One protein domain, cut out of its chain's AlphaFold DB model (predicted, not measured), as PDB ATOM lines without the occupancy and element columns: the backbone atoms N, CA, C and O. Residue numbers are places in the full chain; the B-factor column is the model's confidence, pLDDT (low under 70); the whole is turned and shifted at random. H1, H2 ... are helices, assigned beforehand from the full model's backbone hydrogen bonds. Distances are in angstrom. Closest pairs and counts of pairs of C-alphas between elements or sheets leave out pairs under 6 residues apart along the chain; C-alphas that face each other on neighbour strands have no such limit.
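Overview. This is residues 232 to 287 of the 313 residues of an uncharacterized protein of Aureobasidium pullulans (UniProt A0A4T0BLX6). Two helices, H1 and H2, make a corner at a tight link, and a third helix, H3, packs on both of them across that corner. From the end of H2 a long loop with no named element, residues 255 to 275, sweeps out in a wide bow and returns to the start of H3. The printed part has 56 residues with three named helices, in the order H1, H2, H3, and no named strand; the class is all helix. The whole is compact, with a radius of gyration of the C-alphas of 10.5 A, and elongated, with spans of 32 by 20 by 19 A.

Along the chain. H1, residues 232 to 244, is the longest helix and measures 18.6 A from C-alpha 232 at (152.512, -60.397, -86.781) to C-alpha 244. H2, residues 248 to 254, measures 9.7 A. H3, residues 276 to 286, measures 15.3 A and ends with C-alpha 286 at (146.814, -74.452, -85.311).

Arrangement. H1 and H2 are close but not clearly touching, with 6.5 A between their closest C-alphas, those of Ile 242 and Gln 248. H1 and H3 touch, the closest C-alphas being those of Val 239 and Ala 282, 5.0 A apart. They run the same way at a steep tilt of 59 degrees. H2 and H3 touch, with the C-alphas of Cys 251 and Cys 283 closest at 5.0 A. They run opposite ways at a steep tilt of 49 degrees. In H1, H2 and H3 every O i to N i+4 pair is within hydrogen-bond range.

Size, cuts and confidence. The C-alphas farthest apart are those of Gly 233 and Thr 261, 32.8 A. The printed part has no cut. The link from H2 to H3 is long, with 21 residues. Mean pLDDT of the printed part is 84.6; residues 257 to 265 and residue 287 are under 70.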
ATOM      1  N   LYS A 232     153.627 -59.832 -86.014       91.88
ATOM      2  CA  LYS A 232     152.512 -60.397 -86.781       91.88
ATOM      3  C   LYS A 232     153.042 -61.285 -87.905       91.88
ATOM      4  O   LYS A 232     152.566 -62.408 -88.063       91.88
ATOM      5  N   GLY A 233     154.036 -60.811 -88.650       92.94
ATOM      6  CA  GLY A 233     154.754 -61.594 -89.649       92.94
ATOM      7  C   GLY A 233     155.359 -62.861 -89.047       92.94
ATOM      8  O   GLY A 233     155.156 -63.950 -89.585       92.94
ATOM      9  N   ALA A 234     156.014 -62.743 -87.887       95.38
ATOM     10  CA  ALA A 234     156.620 -63.859 -87.167       95.38
ATOM     11  C   ALA A 234     155.602 -64.941 -86.791       95.38
ATOM     12  O   ALA A 234     155.865 -66.120 -87.008       95.38
ATOM     13  N   VAL A 235     154.420 -64.564 -86.289       96.19
ATOM     14  CA  VAL A 235     153.356 -65.522 -85.933       96.19
ATOM     15  C   VAL A 235     152.884 -66.307 -87.153       96.19
ATOM     16  O   VAL A 235     152.797 -67.533 -87.097       96.19
ATOM     17  N   TYR A 236     152.620 -65.637 -88.275       95.62
ATOM     18  CA  TYR A 236     152.187 -66.322 -89.496       95.62
ATOM     19  C   TYR A 236     153.303 -67.173 -90.120       95.62
ATOM     20  O   TYR A 236     153.031 -68.262 -90.631       95.62
ATOM     21  N   GLN A 237     154.560 -66.735 -90.024       96.00
ATOM     22  CA  GLN A 237     155.711 -67.540 -90.432       96.00
ATOM     23  C   GLN A 237     155.856 -68.790 -89.551       96.00
ATOM     24  O   GLN A 237     156.019 -69.889 -90.071       96.00
ATOM     25  N   ALA A 238     155.700 -68.654 -88.233       96.62
ATOM     26  CA  ALA A 238     155.722 -69.779 -87.305       96.62
ATOM     27  C   ALA A 238     154.575 -70.764 -87.582       96.62
ATOM     28  O   ALA A 238     154.789 -71.972 -87.550       96.62
ATOM     29  N   VAL A 239     153.377 -70.280 -87.935       95.12
ATOM     30  CA  VAL A 239     152.271 -71.139 -88.396       95.12
ATOM     31  C   VAL A 239     152.672 -71.948 -89.632       95.12
ATOM     32  O   VAL A 239     152.384 -73.146 -89.695       95.12
ATOM     33  N   ALA A 240     153.321 -71.320 -90.614       94.44
ATOM     34  CA  ALA A 240     153.790 -72.011 -91.812       94.44
ATOM     35  C   ALA A 240     154.855 -73.069 -91.478       94.44
ATOM     36  O   ALA A 240     154.746 -74.198 -91.953       94.44
ATOM     37  N   ASP A 241     155.813 -72.749 -90.606       95.25
ATOM     38  CA  ASP A 241     156.866 -73.675 -90.173       95.25
ATOM     39  C   ASP A 241     156.309 -74.867 -89.383       95.25
ATOM     40  O   ASP A 241     156.728 -76.004 -89.605       95.25
ATOM     41  N   ILE A 242     155.329 -74.630 -88.500       94.25
ATOM     42  CA  ILE A 242     154.618 -75.683 -87.758       94.25
ATOM     43  C   ILE A 242     153.927 -76.636 -88.731       94.25
ATOM     44  O   ILE A 242     154.018 -77.852 -88.566       94.25
ATOM     45  N   LYS A 243     153.244 -76.099 -89.751       93.06
ATOM     46  CA  LYS A 243     152.571 -76.912 -90.772       93.06
ATOM     47  C   LYS A 243     153.570 -77.710 -91.599       93.06
ATOM     48  O   LYS A 243     153.381 -78.909 -91.768       93.06
ATOM     49  N   TRP A 244     154.617 -77.050 -92.087       93.62
ATOM     50  CA  TRP A 244     155.661 -77.663 -92.905       93.62
ATOM     51  C   TRP A 244     156.355 -78.815 -92.174       93.62
ATOM     52  O   TRP A 244     156.557 -79.886 -92.740       93.62
ATOM     53  N   SER A 245     156.641 -78.617 -90.890       93.19
ATOM     54  CA  SER A 245     157.399 -79.559 -90.062       93.19
ATOM     55  C   SER A 245     156.502 -80.529 -89.281       93.19
ATOM     56  O   SER A 245     156.985 -81.289 -88.448       93.19
ATOM     57  N   SER A 246     155.187 -80.519 -89.540       91.69
ATOM     58  CA  SER A 246     154.187 -81.372 -88.874       91.69
ATOM     59  C   SER A 246     154.216 -81.299 -87.332       91.69
ATOM     60  O   SER A 246     154.073 -82.306 -86.637       91.69
ATOM     61  N   LEU A 247     154.401 -80.095 -86.774       90.94
ATOM     62  CA  LEU A 247     154.564 -79.845 -85.331       90.94
ATOM     63  C   LEU A 247     153.237 -79.597 -84.584       90.94
ATOM     64  O   LEU A 247     153.228 -79.084 -83.465       90.94
ATOM     65  N   GLN A 248     152.090 -79.973 -85.152       87.88
ATOM     66  CA  GLN A 248     150.788 -79.845 -84.486       87.88
ATOM     67  C   GLN A 248     150.720 -80.610 -83.144       87.88
ATOM     68  O   GLN A 248     150.217 -80.031 -82.178       87.88
ATOM     69  N   PRO A 249     151.278 -81.835 -83.001       86.69
ATOM     70  CA  PRO A 249     151.314 -82.530 -81.708       86.69
ATOM     71  C   PRO A 249     152.130 -81.788 -80.637       86.69
ATOM     72  O   PRO A 249     151.775 -81.802 -79.453       86.69
ATOM     73  N   PHE A 250     153.201 -81.096 -81.052       88.06
ATOM     74  CA  PHE A 250     153.958 -80.214 -80.165       88.06
ATOM     75  C   PHE A 250     153.059 -79.084 -79.656       88.06
ATOM     76  O   PHE A 250     153.013 -78.857 -78.452       88.06
ATOM     77  N   CYS A 251     152.274 -78.446 -80.529       89.56
ATOM     78  CA  CYS A 251     151.356 -77.379 -80.131       89.56
ATOM     79  C   CYS A 251     150.271 -77.828 -79.142       89.56
ATOM     80  O   CYS A 251     149.999 -77.104 -78.185       89.56
ATOM     81  N   SER A 252     149.687 -79.023 -79.309       85.50
ATOM     82  CA  SER A 252     148.717 -79.571 -78.343       85.50
ATOM     83  C   SER A 252     149.321 -79.746 -76.948       85.50
ATOM     84  O   SER A 252     148.669 -79.465 -75.945       85.50
ATOM     85  N   THR A 253     150.582 -80.177 -76.888       83.44
ATOM     86  CA  THR A 253     151.314 -80.349 -75.627       83.44
ATOM     87  C   THR A 253     151.736 -79.000 -75.041       83.44
ATOM     88  O   THR A 253     151.538 -78.756 -73.856       83.44
ATOM     89  N   TYR A 254     152.263 -78.100 -75.877       85.06
ATOM     90  CA  TYR A 254     152.752 -76.773 -75.495       85.06
ATOM     91  C   TYR A 254     151.649 -75.883 -74.907       85.06
ATOM     92  O   TYR A 254     151.892 -75.156 -73.949       85.06
ATOM     93  N   LEU A 255     150.428 -75.964 -75.445       85.31
ATOM     94  CA  LEU A 255     149.266 -75.215 -74.949       85.31
ATOM     95  C   LEU A 255     148.536 -75.904 -73.784       85.31
ATOM     96  O   LEU A 255     147.567 -75.355 -73.267       85.31
ATOM     97  N   GLY A 256     148.978 -77.095 -73.365       76.75
ATOM     98  CA  GLY A 256     148.380 -77.823 -72.246       76.75
ATOM     99  C   GLY A 256     147.037 -78.495 -72.556       76.75
ATOM    100  O   GLY A 256     146.266 -78.750 -71.636       76.75
ATOM    101  N   TYR A 257     146.739 -78.800 -73.825       66.06
ATOM    102  CA  TYR A 257     145.498 -79.488 -74.214       66.06
ATOM    103  C   TYR A 257     145.505 -81.000 -73.931       66.06
ATOM    104  O   TYR A 257     144.441 -81.615 -73.933       66.06
ATOM    105  N   ASN A 258     146.669 -81.595 -73.652       57.44
ATOM    106  CA  ASN A 258     146.799 -82.997 -73.247       57.44
ATOM    107  C   ASN A 258     147.260 -83.100 -71.787       57.44
ATOM    108  O   ASN A 258     148.144 -82.359 -71.354       57.44
ATOM    109  N   THR A 259     146.708 -84.058 -71.037       47.66
ATOM    110  CA  THR A 259     147.222 -84.432 -69.715       47.66
ATOM    111  C   THR A 259     148.650 -84.958 -69.860       47.66
ATOM    112  O   THR A 259     148.925 -85.886 -70.620       47.66
ATOM    113  N   ALA A 260     149.576 -84.306 -69.156       47.97
ATOM    114  CA  ALA A 260     151.010 -84.520 -69.266       47.97
ATOM    115  C   ALA A 260     151.391 -85.997 -69.082       47.97
ATOM    116  O   ALA A 260     151.398 -86.516 -67.968       47.97
ATOM    117  N   THR A 261     151.782 -86.659 -70.171       45.00
ATOM    118  CA  THR A 261     152.714 -87.786 -70.082       45.00
ATOM    119  C   THR A 261     154.082 -87.199 -70.383       45.00
ATOM    120  O   THR A 261     154.348 -86.753 -71.497       45.00
ATOM    121  N   ALA A 262     154.888 -87.053 -69.336       48.84
ATOM    122  CA  ALA A 262     156.143 -86.328 -69.376       48.84
ATOM    123  C   ALA A 262     157.073 -86.864 -70.474       48.84
ATOM    124  O   ALA A 262     157.538 -88.000 -70.440       48.84
ATOM    125  N   THR A 263     157.411 -86.007 -71.425       46.03
ATOM    126  CA  THR A 263     158.715 -86.037 -72.079       46.03
ATOM    127  C   THR A 263     159.124 -84.583 -72.202       46.03
ATOM    128  O   THR A 263     158.342 -83.773 -72.691       46.03
ATOM    129  N   ALA A 264     160.291 -84.227 -71.665       47.47
ATOM    130  CA  ALA A 264     160.817 -82.873 -71.750       47.47
ATOM    131  C   ALA A 264     160.833 -82.443 -73.226       47.47
ATOM    132  O   ALA A 264     161.625 -82.953 -74.017       47.47
ATOM    133  N   THR A 265     159.909 -81.564 -73.613       60.53
ATOM    134  CA  THR A 265     159.753 -81.078 -74.983       60.53
ATOM    135  C   THR A 265     160.875 -80.086 -75.253       60.53
ATOM    136  O   THR A 265     160.718 -78.882 -75.069       60.53
ATOM    137  N   SER A 266     162.048 -80.585 -75.647       79.00
ATOM    138  CA  SER A 266     163.079 -79.724 -76.222       79.00
ATOM    139  C   SER A 266     162.455 -78.937 -77.374       79.00
ATOM    140  O   SER A 266     161.794 -79.534 -78.229       79.00
ATOM    141  N   LEU A 267     162.635 -77.615 -77.375       85.38
ATOM    142  CA  LEU A 267     162.107 -76.736 -78.416       85.38
ATOM    143  C   LEU A 267     162.568 -77.246 -79.796       85.38
ATOM    144  O   LEU A 267     163.780 -77.371 -79.998       85.38
ATOM    145  N   PRO A 268     161.646 -77.556 -80.731       90.88
ATOM    146  CA  PRO A 268     162.023 -77.992 -82.068       90.88
ATOM    147  C   PRO A 268     162.926 -76.966 -82.751       90.88
ATOM    148  O   PRO A 268     162.702 -75.760 -82.629       90.88
ATOM    149  N   TYR A 269     163.916 -77.447 -83.504       91.88
ATOM    150  CA  TYR A 269     164.893 -76.596 -84.187       91.88
ATOM    151  C   TYR A 269     164.226 -75.531 -85.071       91.88
ATOM    152  O   TYR A 269     164.596 -74.360 -85.012       91.88
ATOM    153  N   ASP A 270     163.175 -75.904 -85.808       91.56
ATOM    154  CA  ASP A 270     162.453 -74.986 -86.697       91.56
ATOM    155  C   ASP A 270     161.775 -73.831 -85.945       91.56
ATOM    156  O   ASP A 270     161.542 -72.763 -86.519       91.56
ATOM    157  N   LEU A 271     161.503 -74.010 -84.648       93.94
ATOM    158  CA  LEU A 271     160.881 -73.005 -83.789       93.94
ATOM    159  C   LEU A 271     161.885 -72.217 -82.941       93.94
ATOM    160  O   LEU A 271     161.503 -71.218 -82.338       93.94
ATOM    161  N   ALA A 272     163.163 -72.608 -82.928       94.31
ATOM    162  CA  ALA A 272     164.192 -72.012 -82.072       94.31
ATOM    163  C   ALA A 272     164.450 -70.520 -82.340       94.31
ATOM    164  O   ALA A 272     164.956 -69.814 -81.471       94.31
ATOM    165  N   LYS A 273     164.092 -70.033 -83.533       95.19
ATOM    166  CA  LYS A 273     164.222 -68.624 -83.929       95.19
ATOM    167  C   LYS A 273     163.122 -67.709 -83.380       95.19
ATOM    168  O   LYS A 273     163.282 -66.498 -83.442       95.19
ATOM    169  N   TYR A 274     162.019 -68.264 -82.875       96.50
ATOM    170  CA  TYR A 274     160.865 -67.488 -82.424       96.50
ATOM    171  C   TYR A 274     160.854 -67.315 -80.899       96.50
ATOM    172  O   TYR A 274     161.101 -68.277 -80.167       96.50
ATOM    173  N   PRO A 275     160.467 -66.135 -80.385       94.44
ATOM    174  CA  PRO A 275     160.122 -65.974 -78.979       94.44
ATOM    175  C   PRO A 275     158.942 -66.867 -78.563       94.44
ATOM    176  O   PRO A 275     158.049 -67.174 -79.358       94.44
ATOM    177  N   ALA A 276     158.881 -67.223 -77.276       92.81
ATOM    178  CA  ALA A 276     157.819 -68.071 -76.722       92.81
ATOM    179  C   ALA A 276     156.402 -67.509 -76.957       92.81
ATOM    180  O   ALA A 276     155.452 -68.273 -77.150       92.81
ATOM    181  N   THR A 277     156.260 -66.179 -76.982       93.75
ATOM    182  CA  THR A 277     155.003 -65.481 -77.288       93.75
ATOM    183  C   THR A 277     154.548 -65.757 -78.721       93.75
ATOM    184  O   THR A 277     153.408 -66.174 -78.918       93.75
ATOM    185  N   VAL A 278     155.445 -65.644 -79.703       95.88
ATOM    186  CA  VAL A 278     155.166 -65.950 -81.115       95.88
ATOM    187  C   VAL A 278     154.761 -67.414 -81.292       95.88
ATOM    188  O   VAL A 278     153.750 -67.697 -81.937       95.88
ATOM    189  N   ILE A 279     155.487 -68.344 -80.657       94.75
ATOM    190  CA  ILE A 279     155.167 -69.781 -80.690       94.75
ATOM    191  C   ILE A 279     153.772 -70.035 -80.108       94.75
ATOM    192  O   ILE A 279     152.975 -70.750 -80.713       94.75
ATOM    193  N   SER A 280     153.445 -69.425 -78.962       92.56
ATOM    194  CA  SER A 280     152.137 -69.597 -78.318       92.56
ATOM    195  C   SER A 280     150.979 -69.130 -79.204       92.56
ATOM    196  O   SER A 280     149.988 -69.850 -79.354       92.56
ATOM    197  N   SER A 281     151.123 -67.975 -79.861       94.69
ATOM    198  CA  SER A 281     150.121 -67.453 -80.790       94.69
ATOM    199  C   SER A 281     149.986 -68.345 -82.022       94.69
ATOM    200  O   SER A 281     148.870 -68.696 -82.401       94.69
ATOM    201  N   ALA A 282     151.105 -68.789 -82.601       94.50
ATOM    202  CA  ALA A 282     151.097 -69.659 -83.771       94.50
ATOM    203  C   ALA A 282     150.456 -71.022 -83.476       94.50
ATOM    204  O   ALA A 282     149.593 -71.483 -84.224       94.50
ATOM    205  N   CYS A 283     150.801 -71.642 -82.345       92.62
ATOM    206  CA  CYS A 283     150.173 -72.881 -81.903       92.62
ATOM    207  C   CYS A 283     148.672 -72.711 -81.644       92.62
ATOM    208  O   CYS A 283     147.894 -73.593 -82.006       92.62
ATOM    209  N   SER A 284     148.243 -71.574 -81.085       91.50
ATOM    210  CA  SER A 284     146.818 -71.300 -80.843       91.50
ATOM    211  C   SER A 284     146.021 -71.188 -82.146       91.50
ATOM    212  O   SER A 284     144.849 -71.543 -82.185       91.50
ATOM    213  N   MET A 285     146.662 -70.755 -83.237       90.69
ATOM    214  CA  MET A 285     146.058 -70.730 -84.573       90.69
ATOM    215  C   MET A 285     145.995 -72.111 -85.242       90.69
ATOM    216  O   MET A 285     145.309 -72.262 -86.251       90.69
ATOM    217  N   GLN A 286     146.759 -73.094 -84.755       84.19
ATOM    218  CA  GLN A 286     146.814 -74.452 -85.311       84.19
ATOM    219  C   GLN A 286     146.040 -75.478 -84.485       84.19
ATOM    220  O   GLN A 286     145.627 -76.503 -85.027       84.19
ATOM    221  N   ALA A 287     145.839 -75.226 -83.193       67.62
ATOM    222  CA  ALA A 287     145.069 -76.111 -82.345       67.62
ATOM    223  C   ALA A 287     143.593 -76.100 -82.765       67.62
ATOM    224  O   ALA A 287     142.921 -75.070 -82.731       67.62
TER     225      ALA A 287